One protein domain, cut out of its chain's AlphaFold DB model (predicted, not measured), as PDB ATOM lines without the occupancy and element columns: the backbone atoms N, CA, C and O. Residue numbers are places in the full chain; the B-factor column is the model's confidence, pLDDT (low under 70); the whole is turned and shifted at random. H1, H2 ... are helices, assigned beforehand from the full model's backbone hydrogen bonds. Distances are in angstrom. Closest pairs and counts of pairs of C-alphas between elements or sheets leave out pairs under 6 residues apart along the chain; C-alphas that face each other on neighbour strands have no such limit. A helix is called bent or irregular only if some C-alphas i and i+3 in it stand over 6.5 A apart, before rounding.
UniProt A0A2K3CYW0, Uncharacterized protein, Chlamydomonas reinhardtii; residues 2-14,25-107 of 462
ATOM      1  N   VAL A   2     -40.420  -1.317  41.467       64.88
ATOM      2  CA  VAL A   2     -39.752  -1.901  40.274       64.88
ATOM      3  C   VAL A   2     -38.827  -0.920  39.535       64.88
ATOM      4  O   VAL A   2     -37.665  -1.228  39.270       64.88
ATOM      5  N   LYS A   3     -39.295   0.310  39.284       66.06
ATOM      6  CA  LYS A   3     -38.506   1.392  38.663       66.06
ATOM      7  C   LYS A   3     -37.189   1.669  39.391       66.06
ATOM      8  O   LYS A   3     -36.153   1.822  38.751       66.06
ATOM      9  N   ARG A   4     -37.233   1.720  40.727       68.00
ATOM     10  CA  ARG A   4     -36.067   1.990  41.577       68.00
ATOM     11  C   ARG A   4     -35.098   0.803  41.570       68.00
ATOM     12  O   ARG A   4     -33.897   1.024  41.452       68.00
ATOM     13  N   CYS A   5     -35.591  -0.440  41.559       64.56
ATOM     14  CA  CYS A   5     -34.752  -1.635  41.375       64.56
ATOM     15  C   CYS A   5     -34.010  -1.620  40.028       64.56
ATOM     16  O   CYS A   5     -32.818  -1.919  39.973       64.56
ATOM     17  N   LEU A   6     -34.685  -1.212  38.946       66.69
ATOM     18  CA  LEU A   6     -34.073  -1.076  37.619       66.69
ATOM     19  C   LEU A   6     -33.072   0.092  37.544       66.69
ATOM     20  O   LEU A   6     -32.082   0.001  36.814       66.69
ATOM     21  N   ARG A   7     -33.305   1.164  38.315       65.81
ATOM     22  CA  ARG A   7     -32.482   2.387  38.378       65.81
ATOM     23  C   ARG A   7     -31.352   2.373  39.415       65.81
ATOM     24  O   ARG A   7     -30.711   3.397  39.578       65.81
ATOM     25  N   ARG A   8     -31.067   1.239  40.065       63.25
ATOM     26  CA  ARG A   8     -30.059   1.108  41.145       63.25
ATOM     27  C   ARG A   8     -30.428   1.740  42.498       63.25
ATOM     28  O   ARG A   8     -29.642   1.626  43.415       63.25
ATOM     29  N   GLN A   9     -31.617   2.317  42.656       51.19
ATOM     30  CA  GLN A   9     -31.971   3.188  43.791       51.19
ATOM     31  C   GLN A   9     -32.559   2.477  45.025       51.19
ATOM     32  O   GLN A   9     -32.862   3.141  46.006       51.19
ATOM     33  N   TYR A  10     -32.818   1.164  44.974       45.12
ATOM     34  CA  TYR A  10     -33.472   0.432  46.081       45.12
ATOM     35  C   TYR A  10     -32.549  -0.525  46.836       45.12
ATOM     36  O   TYR A  10     -33.003  -1.264  47.703       45.12
ATOM     37  N   TYR A  11     -31.266  -0.551  46.488       45.38
ATOM     38  CA  TYR A  11     -30.291  -1.093  47.419       45.38
ATOM     39  C   TYR A  11     -29.839   0.081  48.284       45.38
ATOM     40  O   TYR A  11     -29.543   1.123  47.696       45.38
ATOM     41  N   PRO A  12     -29.775  -0.043  49.624       42.16
ATOM     42  CA  PRO A  12     -28.787   0.735  50.345       42.16
ATOM     43  C   PRO A  12     -27.473   0.355  49.673       42.16
ATOM     44  O   PRO A  12     -26.997  -0.778  49.807       42.16
ATOM     45  N   ASP A  13     -26.974   1.232  48.805       42.25
ATOM     46  CA  ASP A  13     -25.584   1.138  48.422       42.25
ATOM     47  C   ASP A  13     -24.862   1.161  49.771       42.25
ATOM     48  O   ASP A  13     -25.113   2.083  50.557       42.25
ATOM     49  N   PRO A  14     -24.087   0.115  50.126       42.91
ATOM     50  CA  PRO A  14     -23.258   0.228  51.310       42.91
ATOM     51  C   PRO A  14     -22.506   1.556  51.163       42.91
ATOM     52  O   PRO A  14     -22.112   1.878  50.030       42.91
ATOM     53  N   ALA A  25     -19.315  -9.486  44.007       55.59
ATOM     54  CA  ALA A  25     -20.621 -10.099  43.871       55.59
ATOM     55  C   ALA A  25     -21.507  -9.147  43.063       55.59
ATOM     56  O   ALA A  25     -22.103  -8.203  43.587       55.59
ATOM     57  N   CYS A  26     -21.541  -9.406  41.755       72.25
ATOM     58  CA  CYS A  26     -22.141  -8.567  40.736       72.25
ATOM     59  C   CYS A  26     -23.489  -7.997  41.202       72.25
ATOM     60  O   CYS A  26     -24.431  -8.753  41.473       72.25
ATOM     61  N   GLN A  27     -23.601  -6.664  41.256       78.06
ATOM     62  CA  GLN A  27     -24.813  -5.945  41.675       78.06
ATOM     63  C   GLN A  27     -26.076  -6.440  40.944       78.06
ATOM     64  O   GLN A  27     -27.172  -6.442  41.506       78.06
ATOM     65  N   HIS A  28     -25.930  -6.917  39.702       76.94
ATOM     66  CA  HIS A  28     -27.021  -7.506  38.925       76.94
ATOM     67  C   HIS A  28     -27.554  -8.812  39.531       76.94
ATOM     68  O   HIS A  28     -28.762  -9.026  39.530       76.94
ATOM     69  N   SER A  29     -26.697  -9.645  40.129       76.81
ATOM     70  CA  SER A  29     -27.116 -10.878  40.813       76.81
ATOM     71  C   SER A  29     -27.944 -10.582  42.066       76.81
ATOM     72  O   SER A  29     -28.954 -11.245  42.305       76.81
ATOM     73  N   ARG A  30     -27.551  -9.563  42.845       77.62
ATOM     74  CA  ARG A  30     -28.306  -9.120  44.029       77.62
ATOM     75  C   ARG A  30     -29.687  -8.586  43.627       77.62
ATOM     76  O   ARG A  30     -30.700  -9.063  44.134       77.62
ATOM     77  N   ARG A  31     -29.748  -7.715  42.613       77.12
ATOM     78  CA  ARG A  31     -31.019  -7.205  42.062       77.12
ATOM     79  C   ARG A  31     -31.910  -8.297  41.482       77.12
ATOM     80  O   ARG A  31     -33.114  -8.266  41.711       77.12
ATOM     81  N   ALA A  32     -31.333  -9.283  40.797       78.75
ATOM     82  CA  ALA A  32     -32.079 -10.425  40.281       78.75
ATOM     83  C   ALA A  32     -32.737 -11.219  41.416       78.75
ATOM     84  O   ALA A  32     -33.912 -11.573  41.325       78.75
ATOM     85  N   ARG A  33     -31.997 -11.468  42.507       80.44
ATOM     86  CA  ARG A  33     -32.517 -12.156  43.696       80.44
ATOM     87  C   ARG A  33     -33.646 -11.359  44.348       80.44
ATOM     88  O   ARG A  33     -34.653 -11.957  44.712       80.44
ATOM     89  N   TYR A  34     -33.494 -10.041  44.449       76.00
ATOM     90  CA  TYR A  34     -34.529  -9.159  44.981       76.00
ATOM     91  C   TYR A  34     -35.799  -9.196  44.136       76.00
ATOM     92  O   TYR A  34     -36.864  -9.490  44.657       76.00
ATOM     93  N   LEU A  35     -35.687  -8.981  42.822       79.69
ATOM     94  CA  LEU A  35     -36.835  -8.971  41.916       79.69
ATOM     95  C   LEU A  35     -37.584 -10.311  41.937       79.69
ATOM     96  O   LEU A  35     -38.809 -10.332  41.975       79.69
ATOM     97  N   ARG A  36     -36.842 -11.425  41.997       82.00
ATOM     98  CA  ARG A  36     -37.404 -12.778  42.103       82.00
ATOM     99  C   ARG A  36     -38.142 -13.031  43.423       82.00
ATOM    100  O   ARG A  36     -39.042 -13.858  43.432       82.00
ATOM    101  N   ARG A  37     -37.736 -12.388  44.526       80.88
ATOM    102  CA  ARG A  37     -38.346 -12.566  45.859       80.88
ATOM    103  C   ARG A  37     -39.473 -11.571  46.133       80.88
ATOM    104  O   ARG A  37     -40.499 -11.964  46.657       80.88
ATOM    105  N   ALA A  38     -39.284 -10.302  45.780       75.31
ATOM    106  CA  ALA A  38     -40.214  -9.230  46.111       75.31
ATOM    107  C   ALA A  38     -41.469  -9.245  45.231       75.31
ATOM    108  O   ALA A  38     -42.553  -8.979  45.729       75.31
ATOM    109  N   LEU A  39     -41.345  -9.554  43.935       80.25
ATOM    110  CA  LEU A  39     -42.484  -9.449  43.021       80.25
ATOM    111  C   LEU A  39     -43.631 -10.422  43.362       80.25
ATOM    112  O   LEU A  39     -44.760  -9.952  43.411       80.25
ATOM    113  N   PRO A  40     -43.390 -11.715  43.664       81.19
ATOM    114  CA  PRO A  40     -44.470 -12.610  44.081       81.19
ATOM    115  C   PRO A  40     -45.193 -12.131  45.345       81.19
ATOM    116  O   PRO A  40     -46.414 -12.176  45.392       81.19
ATOM    117  N   VAL A  41     -44.451 -11.608  46.331       77.12
ATOM    118  CA  VAL A  41     -45.023 -11.077  47.582       77.12
ATOM    119  C   VAL A  41     -45.900  -9.853  47.312       77.12
ATOM    120  O   VAL A  41     -46.977  -9.731  47.877       77.12
ATOM    121  N   LEU A  42     -45.472  -8.962  46.412       75.06
ATOM    122  CA  LEU A  42     -46.279  -7.805  46.015       75.06
ATOM    123  C   LEU A  42     -47.568  -8.231  45.308       75.06
ATOM    124  O   LEU A  42     -48.625  -7.699  45.620       75.06
ATOM    125  N   LEU A  43     -47.482  -9.197  44.387       79.44
ATOM    126  CA  LEU A  43     -48.659  -9.725  43.692       79.44
ATOM    127  C   LEU A  43     -49.639 -10.383  44.679       79.44
ATOM    128  O   LEU A  43     -50.837 -10.149  44.584       79.44
ATOM    129  N   GLN A  44     -49.138 -11.139  45.663       78.12
ATOM    130  CA  GLN A  44     -49.960 -11.723  46.735       78.12
ATOM    131  C   GLN A  44     -50.609 -10.666  47.636       78.12
ATOM    132  O   GLN A  44     -51.722 -10.870  48.104       78.12
ATOM    133  N   ALA A  45     -49.950  -9.526  47.847       75.69
ATOM    134  CA  ALA A  45     -50.495  -8.396  48.599       75.69
ATOM    135  C   ALA A  45     -51.513  -7.551  47.801       75.69
ATOM    136  O   ALA A  45     -51.861  -6.453  48.230       75.69
ATOM    137  N   GLY A  46     -51.959  -8.017  46.627       79.50
ATOM    138  CA  GLY A  46     -52.936  -7.314  45.793       79.50
ATOM    139  C   GLY A  46     -52.353  -6.166  44.966       79.50
ATOM    140  O   GLY A  46     -53.100  -5.344  44.441       79.50
ATOM    141  N   PHE A  47     -51.025  -6.077  44.825       82.44
ATOM    142  CA  PHE A  47     -50.426  -5.088  43.933       82.44
ATOM    143  C   PHE A  47     -50.726  -5.455  42.476       82.44
ATOM    144  O   PHE A  47     -50.153  -6.412  41.952       82.44
ATOM    145  N   ASP A  48     -51.564  -4.670  41.800       84.19
ATOM    146  CA  ASP A  48     -51.818  -4.860  40.373       84.19
ATOM    147  C   ASP A  48     -50.607  -4.368  39.545       84.19
ATOM    148  O   ASP A  48     -50.261  -3.180  39.557       84.19
ATOM    149  N   PRO A  49     -49.917  -5.264  38.809       83.19
ATOM    150  CA  PRO A  49     -48.776  -4.894  37.977       83.19
ATOM    151  C   PRO A  49     -49.148  -3.995  36.784       83.19
ATOM    152  O   PRO A  49     -48.242  -3.414  36.167       83.19
ATOM    153  N   ASN A  50     -50.440  -3.883  36.463       85.69
ATOM    154  CA  ASN A  50     -50.985  -3.032  35.410       85.69
ATOM    155  C   ASN A  50     -51.365  -1.633  35.898       85.69
ATOM    156  O   ASN A  50     -51.504  -0.742  35.062       85.69
ATOM    157  N   THR A  51     -51.435  -1.392  37.210       86.88
ATOM    158  CA  THR A  51     -51.672  -0.044  37.736       86.88
ATOM    159  C   THR A  51     -50.530   0.889  37.317       86.88
ATOM    160  O   THR A  51     -49.352   0.600  37.583       86.88
ATOM    161  N   PRO A  52     -50.829   2.003  36.627       86.56
ATOM    162  CA  PRO A  52     -49.808   2.947  36.194       86.56
ATOM    163  C   PRO A  52     -49.198   3.703  37.384       86.56
ATOM    164  O   PRO A  52     -49.876   4.043  38.349       86.56
ATOM    165  N   ASP A  53     -47.893   3.996  37.316       82.19
ATOM    166  CA  ASP A  53     -47.257   4.952  38.230       82.19
ATOM    167  C   ASP A  53     -47.746   6.391  37.960       82.19
ATOM    168  O   ASP A  53     -48.398   6.660  36.954       82.19
ATOM    169  N   ALA A  54     -47.350   7.354  38.802       79.31
ATOM    170  CA  ALA A  54     -47.640   8.785  38.606       79.31
ATOM    171  C   ALA A  54     -47.149   9.368  37.258       79.31
ATOM    172  O   ALA A  54     -47.386  10.529  36.956       79.31
ATOM    173  N   LYS A  55     -46.409   8.593  36.453       78.69
ATOM    174  CA  LYS A  55     -45.963   8.952  35.101       78.69
ATOM    175  C   LYS A  55     -46.613   8.066  34.032       78.69
ATOM    176  O   LYS A  55     -46.001   7.879  32.978       78.69
ATOM    177  N   GLY A  56     -47.763   7.458  34.328       88.19
ATOM    178  CA  GLY A  56     -48.531   6.615  33.412       88.19
ATOM    179  C   GLY A  56     -47.892   5.261  33.091       88.19
ATOM    180  O   GLY A  56     -48.299   4.617  32.129       88.19
ATOM    181  N   ARG A  57     -46.853   4.827  33.823       83.75
ATOM    182  CA  ARG A  57     -46.090   3.617  33.472       83.75
ATOM    183  C   ARG A  57     -46.376   2.458  34.400       83.75
ATOM    184  O   ARG A  57     -46.119   2.544  35.598       83.75
ATOM    185  N   THR A  58     -46.784   1.337  33.821       86.62
ATOM    186  CA  THR A  58     -47.060   0.109  34.573       86.62
ATOM    187  C   THR A  58     -45.770  -0.632  34.940       86.62
ATOM    188  O   THR A  58     -44.708  -0.438  34.326       86.62
ATOM    189  N   ALA A  59     -45.827  -1.517  35.941       81.69
ATOM    190  CA  ALA A  59     -44.679  -2.345  36.312       81.69
ATOM    191  C   ALA A  59     -44.224  -3.229  35.136       81.69
ATOM    192  O   ALA A  59     -43.021  -3.350  34.882       81.69
ATOM    193  N   VAL A  60     -45.180  -3.760  34.368       87.31
ATOM    194  CA  VAL A  60     -44.937  -4.550  33.149       87.31
ATOM    195  C   VAL A  60     -44.186  -3.733  32.097       87.31
ATOM    196  O   VAL A  60     -43.168  -4.187  31.569       87.31
ATOM    197  N   GLN A  61     -44.629  -2.502  31.823       86.19
ATOM    198  CA  GLN A  61     -43.965  -1.616  30.861       86.19
ATOM    199  C   GLN A  61     -42.526  -1.295  31.279       86.19
ATOM    200  O   GLN A  61     -41.617  -1.298  30.448       86.19
ATOM    201  N   LEU A  62     -42.283  -1.063  32.573       83.25
ATOM    202  CA  LEU A  62     -40.937  -0.807  33.090       83.25
ATOM    203  C   LEU A  62     -40.013  -2.023  32.939       83.25
ATOM    204  O   LEU A  62     -38.847  -1.859  32.569       83.25
ATOM    205  N   LEU A  63     -40.522  -3.232  33.188       85.44
ATOM    206  CA  LEU A  63     -39.784  -4.483  32.997       85.44
ATOM    207  C   LEU A  63     -39.456  -4.729  31.516       85.44
ATOM    208  O   LEU A  63     -38.298  -5.006  31.192       85.44
ATOM    209  N   ARG A  64     -40.430  -4.544  30.614       87.69
ATOM    210  CA  ARG A  64     -40.230  -4.643  29.155       87.69
ATOM    211  C   ARG A  64     -39.200  -3.630  28.660       87.69
ATOM    212  O   ARG A  64     -38.256  -4.008  27.972       87.69
ATOM    213  N   LYS A  65     -39.306  -2.371  29.093       85.81
ATOM    214  CA  LYS A  65     -38.338  -1.318  28.759       85.81
ATOM    215  C   LYS A  65     -36.932  -1.647  29.268       85.81
ATOM    216  O   LYS A  65     -35.947  -1.351  28.596       85.81
ATOM    217  N   GLY A  66     -36.821  -2.289  30.432       80.38
ATOM    218  CA  GLY A  66     -35.557  -2.816  30.940       80.38
ATOM    219  C   GLY A  66     -34.912  -3.827  29.987       80.38
ATOM    220  O   GLY A  66     -33.722  -3.710  29.714       80.38
ATOM    221  N   LEU A  67     -35.688  -4.776  29.453       84.44
ATOM    222  CA  LEU A  67     -35.200  -5.769  28.487       84.44
ATOM    223  C   LEU A  67     -34.852  -5.163  27.122       84.44
ATOM    224  O   LEU A  67     -33.852  -5.554  26.531       84.44
ATOM    225  N   GLN A  68     -35.668  -4.223  26.636       83.56
ATOM    226  CA  GLN A  68     -35.477  -3.574  25.334       83.56
ATOM    227  C   GLN A  68     -34.262  -2.646  25.316       83.56
ATOM    228  O   GLN A  68     -33.556  -2.558  24.313       83.56
ATOM    229  N   HIS A  69     -33.975  -1.951  26.419       79.19
ATOM    230  CA  HIS A  69     -32.745  -1.175  26.493       79.19
ATOM    231  C   HIS A  69     -31.530  -2.111  26.492       79.19
ATOM    232  O   HIS A  69     -31.447  -3.045  27.289       79.19
ATOM    233  N   LYS A  70     -30.507  -1.744  25.705       79.06
ATOM    234  CA  LYS A  70     -29.177  -2.390  25.620       79.06
ATOM    235  C   LYS A  70     -28.484  -2.652  26.977       79.06
ATOM    236  O   LYS A  70     -27.450  -3.303  27.033       79.06
ATOM    237  N   ARG A  71     -29.033  -2.167  28.097       79.00
ATOM    238  CA  ARG A  71     -28.527  -2.386  29.461       79.00
ATOM    239  C   ARG A  71     -28.655  -3.831  29.948       79.00
ATOM    240  O   ARG A  71     -27.810  -4.250  30.733       79.00
ATOM    241  N   TYR A  72     -29.683  -4.569  29.523       84.12
ATOM    242  CA  TYR A  72     -29.892  -5.976  29.909       84.12
ATOM    243  C   TYR A  72     -30.002  -6.907  28.687       84.12
ATOM    244  O   TYR A  72     -30.541  -8.012  28.792       84.12
ATOM    245  N   SER A  73     -29.481  -6.471  27.534       86.44
ATOM    246  CA  SER A  73     -29.469  -7.262  26.304       86.44
ATOM    247  C   SER A  73     -28.448  -8.403  26.367       86.44
ATOM    248  O   SER A  73     -27.473  -8.376  27.125       86.44
ATOM    249  N   GLU A  74     -28.663  -9.423  25.537       89.00
ATOM    250  CA  GLU A  74     -27.692 -10.508  25.337       89.00
ATOM    251  C   GLU A  74     -26.365  -9.996  24.782       89.00
ATOM    252  O   GLU A  74     -25.308 -10.477  25.188       89.00
ATOM    253  N   GLU A  75     -26.420  -8.982  23.917       91.56
ATOM    254  CA  GLU A  75     -25.246  -8.325  23.345       91.56
ATOM    255  C   GLU A  75     -24.347  -7.744  24.431       91.56
ATOM    256  O   GLU A  75     -23.148  -8.013  24.432       91.56
ATOM    257  N   ARG A  76     -24.916  -7.040  25.420       89.44
ATOM    258  CA  ARG A  76     -24.143  -6.503  26.547       89.44
ATOM    259  C   ARG A  76     -23.543  -7.614  27.403       89.44
ATOM    260  O   ARG A  76     -22.414  -7.499  27.876       89.44
ATOM    261  N   GLY A  77     -24.268  -8.718  27.581       90.50
ATOM    262  CA  GLY A  77     -23.737  -9.921  28.224       90.50
ATOM    263  C   GLY A  77     -22.594 -10.571  27.432       90.50
ATOM    264  O   GLY A  77     -21.654 -11.097  28.024       90.50
ATOM    265  N   ALA A  78     -22.643 -10.547  26.098       93.25
ATOM    266  CA  ALA A  78     -21.557 -11.007  25.234       93.25
ATOM    267  C   ALA A  78     -20.347 -10.062  25.290       93.25
ATOM    268  O   ALA A  78     -19.221 -10.531  25.409       93.25
ATOM    269  N   GLU A  79     -20.574  -8.750  25.287       92.25
ATOM    270  CA  GLU A  79     -19.540  -7.723  25.440       92.25
ATOM    271  C   GLU A  79     -18.787  -7.877  26.769       92.25
ATOM    272  O   GLU A  79     -17.561  -7.956  26.776       92.25
ATOM    273  N   LEU A  80     -19.506  -8.049  27.887       91.88
ATOM    274  CA  LEU A  80     -18.894  -8.308  29.196       91.88
ATOM    275  C   LEU A  80     -18.077  -9.606  29.214       91.88
ATOM    276  O   LEU A  80     -17.023  -9.652  29.844       91.88
ATOM    277  N   ARG A  81     -18.526 -10.655  28.508       95.62
ATOM    278  CA  ARG A  81     -17.752 -11.898  28.359       95.62
ATOM    279  C   ARG A  81     -16.469 -11.679  27.561       95.62
ATOM    280  O   ARG A  81     -15.430 -12.176  27.986       95.62
ATOM    281  N   ARG A  82     -16.528 -10.931  26.451       94.94
ATOM    282  CA  ARG A  82     -15.344 -10.580  25.640       94.94
ATOM    283  C   ARG A  82     -14.344  -9.744  26.438       94.94
ATOM    284  O   ARG A  82     -13.151  -9.973  26.325       94.94
ATOM    285  N   ALA A  83     -14.832  -8.862  27.307       94.12
ATOM    286  CA  ALA A  83     -14.013  -8.057  28.211       94.12
ATOM    287  C   ALA A  83     -13.471  -8.829  29.437       94.12
ATOM    288  O   ALA A  83     -12.993  -8.209  30.382       94.12
ATOM    289  N   GLY A  84     -13.610 -10.161  29.501       94.12
ATOM    290  CA  GLY A  84     -13.137 -10.974  30.632       94.12
ATOM    291  C   GLY A  84     -13.986 -10.872  31.911       94.12
ATOM    292  O   GLY A  84     -13.742 -11.588  32.881       94.12
ATOM    293  N   ARG A  85     -15.050 -10.063  31.922       92.44
ATOM    294  CA  ARG A  85     -15.926  -9.822  33.084       92.44
ATOM    295  C   ARG A  85     -17.019 -10.888  33.221       92.44
ATOM    296  O   ARG A  85     -18.219 -10.598  33.205       92.44
ATOM    297  N   ARG A  86     -16.612 -12.153  33.368       90.94
ATOM    298  CA  ARG A  86     -17.523 -13.319  33.397       90.94
ATOM    299  C   ARG A  86     -18.560 -13.259  34.529       90.94
ATOM    300  O   ARG A  86     -19.727 -13.572  34.295       90.94
ATOM    301  N   ALA A  87     -18.170 -12.811  35.726       85.62
ATOM    302  CA  ALA A  87     -19.077 -12.695  36.876       85.62
ATOM    303  C   ALA A  87     -20.208 -11.676  36.634       85.62
ATOM    304  O   ALA A  87     -21.364 -11.922  36.997       85.62
ATOM    305  N   ASP A  88     -19.895 -10.567  35.959       85.62
ATOM    306  CA  ASP A  88     -20.882  -9.550  35.608       85.62
ATOM    307  C   ASP A  88     -21.843 -10.025  34.526       85.62
ATOM    308  O   ASP A  88     -23.055  -9.836  34.650       85.62
ATOM    309  N   ALA A  89     -21.323 -10.709  33.505       89.75
ATOM    310  CA  ALA A  89     -22.150 -11.330  32.478       89.75
ATOM    311  C   ALA A  89     -23.125 -12.362  33.077       89.75
ATOM    312  O   ALA A  89     -24.313 -12.356  32.747       89.75
ATOM    313  N   ALA A  90     -22.658 -13.196  34.014       87.69
ATOM    314  CA  ALA A  90     -23.508 -14.146  34.730       87.69
ATOM    315  C   ALA A  90     -24.579 -13.439  35.582       87.69
ATOM    316  O   ALA A  90     -25.732 -13.875  35.635       87.69
ATOM    317  N   GLY A  91     -24.236 -12.321  36.229       83.62
ATOM    318  CA  GLY A  91     -25.200 -11.507  36.967       83.62
ATOM    319  C   GLY A  91     -26.261 -10.860  36.076       83.62
ATOM    320  O   GLY A  91     -27.439 -10.863  36.435       83.62
ATOM    321  N   LEU A  92     -25.869 -10.358  34.904       86.75
ATOM    322  CA  LEU A  92     -26.782  -9.789  33.912       86.75
ATOM    323  C   LEU A  92     -27.741 -10.858  33.367       86.75
ATOM    324  O   LEU A  92     -28.949 -10.623  33.322       86.75
ATOM    325  N   ALA A  93     -27.238 -12.061  33.067       87.94
ATOM    326  CA  ALA A  93     -28.065 -13.197  32.656       87.94
ATOM    327  C   ALA A  93     -29.099 -13.583  33.733       87.94
ATOM    328  O   ALA A  93     -30.279 -13.780  33.429       87.94
ATOM    329  N   ARG A  94     -28.694 -13.610  35.014       87.81
ATOM    330  CA  ARG A  94     -29.618 -13.832  36.144       87.81
ATOM    331  C   ARG A  94     -30.695 -12.750  36.233       87.81
ATOM    332  O   ARG A  94     -31.855 -13.081  36.471       87.81
ATOM    333  N   MET A  95     -30.338 -11.482  36.019       83.00
ATOM    334  CA  MET A  95     -31.291 -10.367  36.024       83.00
ATOM    335  C   MET A  95     -32.303 -10.481  34.882       83.00
ATOM    336  O   MET A  95     -33.501 -10.369  35.128       83.00
ATOM    337  N   ARG A  96     -31.852 -10.777  33.657       88.19
ATOM    338  CA  ARG A  96     -32.738 -10.986  32.502       88.19
ATOM    339  C   ARG A  96     -33.724 -12.131  32.747       88.19
ATOM    340  O   ARG A  96     -34.923 -11.939  32.568       88.19
ATOM    341  N   LYS A  97     -33.247 -13.276  33.255       88.25
ATOM    342  CA  LYS A  97     -34.107 -14.416  33.623       88.25
ATOM    343  C   LYS A  97     -35.120 -14.049  34.716       88.25
ATOM    344  O   LYS A  97     -36.262 -14.495  34.664       88.25
ATOM    345  N   ALA A  98     -34.730 -13.227  35.694       81.00
ATOM    346  CA  ALA A  98     -35.646 -12.740  36.727       81.00
ATOM    347  C   ALA A  98     -36.732 -11.816  36.150       81.00
ATOM    348  O   ALA A  98     -37.897 -11.975  36.502       81.00
ATOM    349  N   ILE A  99     -36.378 -10.906  35.235       84.00
ATOM    350  CA  ILE A  99     -37.344 -10.021  34.566       84.00
ATOM    351  C   ILE A  99     -38.325 -10.828  33.703       84.00
ATOM    352  O   ILE A  99     -39.523 -10.580  33.761       84.00
ATOM    353  N   GLN A 100     -37.848 -11.818  32.945       89.88
ATOM    354  CA  GLN A 100     -38.718 -12.683  32.137       89.88
ATOM    355  C   GLN A 100     -39.708 -13.473  33.003       89.88
ATOM    356  O   GLN A 100     -40.892 -13.519  32.685       89.88
ATOM    357  N   ARG A 101     -39.256 -14.030  34.134       87.69
ATOM    358  CA  ARG A 101     -40.145 -14.701  35.101       87.69
ATOM    359  C   ARG A 101     -41.176 -13.750  35.702       87.69
ATOM    360  O   ARG A 101     -42.326 -14.134  35.856       87.69
ATOM    361  N   ALA A 102     -40.764 -12.526  36.029       83.62
ATOM    362  CA  ALA A 102     -41.669 -11.498  36.526       83.62
ATOM    363  C   ALA A 102     -42.757 -11.161  35.500       83.62
ATOM    364  O   ALA A 102     -43.929 -11.126  35.847       83.62
ATOM    365  N   LEU A 103     -42.375 -10.976  34.234       87.81
ATOM    366  CA  LEU A 103     -43.322 -10.724  33.149       87.81
ATOM    367  C   LEU A 103     -44.301 -11.888  32.955       87.81
ATOM    368  O   LEU A 103     -45.489 -11.631  32.813       87.81
ATOM    369  N   ALA A 104     -43.818 -13.134  33.006       88.25
ATOM    370  CA  ALA A 104     -44.668 -14.320  32.916       88.25
ATOM    371  C   ALA A 104     -45.692 -14.386  34.065       88.25
ATOM    372  O   ALA A 104     -46.873 -14.612  33.824       88.25
ATOM    373  N   ALA A 105     -45.263 -14.109  35.302       84.75
ATOM    374  CA  ALA A 105     -46.165 -14.059  36.454       84.75
ATOM    375  C   ALA A 105     -47.242 -12.969  36.302       84.75
ATOM    376  O   ALA A 105     -48.410 -13.225  36.573       84.75
ATOM    377  N   CYS A 106     -46.868 -11.780  35.813       82.94
ATOM    378  CA  CYS A 106     -47.824 -10.696  35.574       82.94
ATOM    379  C   CYS A 106     -48.826 -11.010  34.448       82.94
ATOM    380  O   CYS A 106     -49.954 -10.540  34.516       82.94
ATOM    381  N   SER A 107     -48.442 -11.779  33.422       84.00
ATOM    382  CA  SER A 107     -49.384 -12.211  32.375       84.00
ATOM    383  C   SER A 107     -50.343 -13.307  32.840       84.00
ATOM    384  O   SER A 107     -51.459 -13.389  32.339       84.00
TER     385      SER A 107
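Overview. This is residues 2 to 14 and 25 to 107 of the 462 residues of an uncharacterized protein of Chlamydomonas reinhardtii (UniProt A0A2K3CYW0). Two long helices, H2 and H5, lie side by side and run the same way, while the shorter H3 and H4 follow one after the other along another side of H5, each packed on a different part of it and running back against it. The small helix H1 packs on H3, and residues 45 to 58 make a long loop from H2 to H3 at the end away from H4. The printed part has 96 residues, with five named helices in the order H1, H2, H3, H4, H5 and no named strand; its class is all helix. It is compact, with a radius of gyration of the C-alphas of 13.6 A, yet elongated, spanning 42 by 28 by 22 A.

Arrangement. H1, residues 2 to 6, only just touches H2, residues 27 to 44, with 3 pairs of C-alphas within 8 A, the closest those of Cys 5 and Arg 31 at 6.7 A; H2 touches H1 with residues 31 to 35 alone. H1 also touches H3, residues 59 to 68, where the closest C-alphas, those of Val 2 and Ala 59, are 6.3 A apart. H2 touches H5, residues 86 to 107, at a shallow tilt of 14 degrees, the same way; their closest C-alphas, those of Ala 32 and Met 95, are 4.3 A apart. H3 touches residues 96 to 106 of H5 alone, at a steep tilt of 39 degrees, opposite ways, with the closest C-alphas, those of Leu 63 and Ile 99, 6.3 A apart. H4, residues 74 to 82, forms a helical hairpin with H5, touching its residues 86 to 93 alone at a shallow tilt of 14 degrees, opposite ways; their closest C-alphas, those of Gly 77 and Ala 89, are 4.8 A apart. H5 is the hub, touching H2, H3 and H4. The helix packing is mostly aligned, but only just: 2 of the 3 touching pairs with a tilt are shallow. H2 and H3 are apart, as are H3 and H4. In H1, H3, H4 and H5 every O i to N i+4 pair is within hydrogen-bond range; in H2 it is 12 of 14.

Along the chain. H1, residues 2 to 6, begins at C-alpha 2 (-39.752, -1.901, 40.274). H2, residues 27 to 44, is 26.3 A long and neither bent nor irregular, but only just: C-alphas 37 and 40 are 6.4 A apart. H3, residues 59 to 68, measures 14.4 A, and H4, residues 74 to 82, 12.4 A. H5, residues 86 to 107, is 31.9 A long and ends at C-alpha 107 (-49.384, -12.211, 32.375).

Size, cuts and confidence. The two C-alphas farthest apart, those of Gly 46 and Arg 82, are 42.8 A apart. Residues 15 to 24 are not printed, and C-alphas 14 and 25 are 13.0 A apart across this cut. The link from H2 to H3 is long; those from H3 to H4 and H4 to H5 are tight. The mean pLDDT of the printed part is 80.1, with residues 2 to 14 and residue 25 under 70.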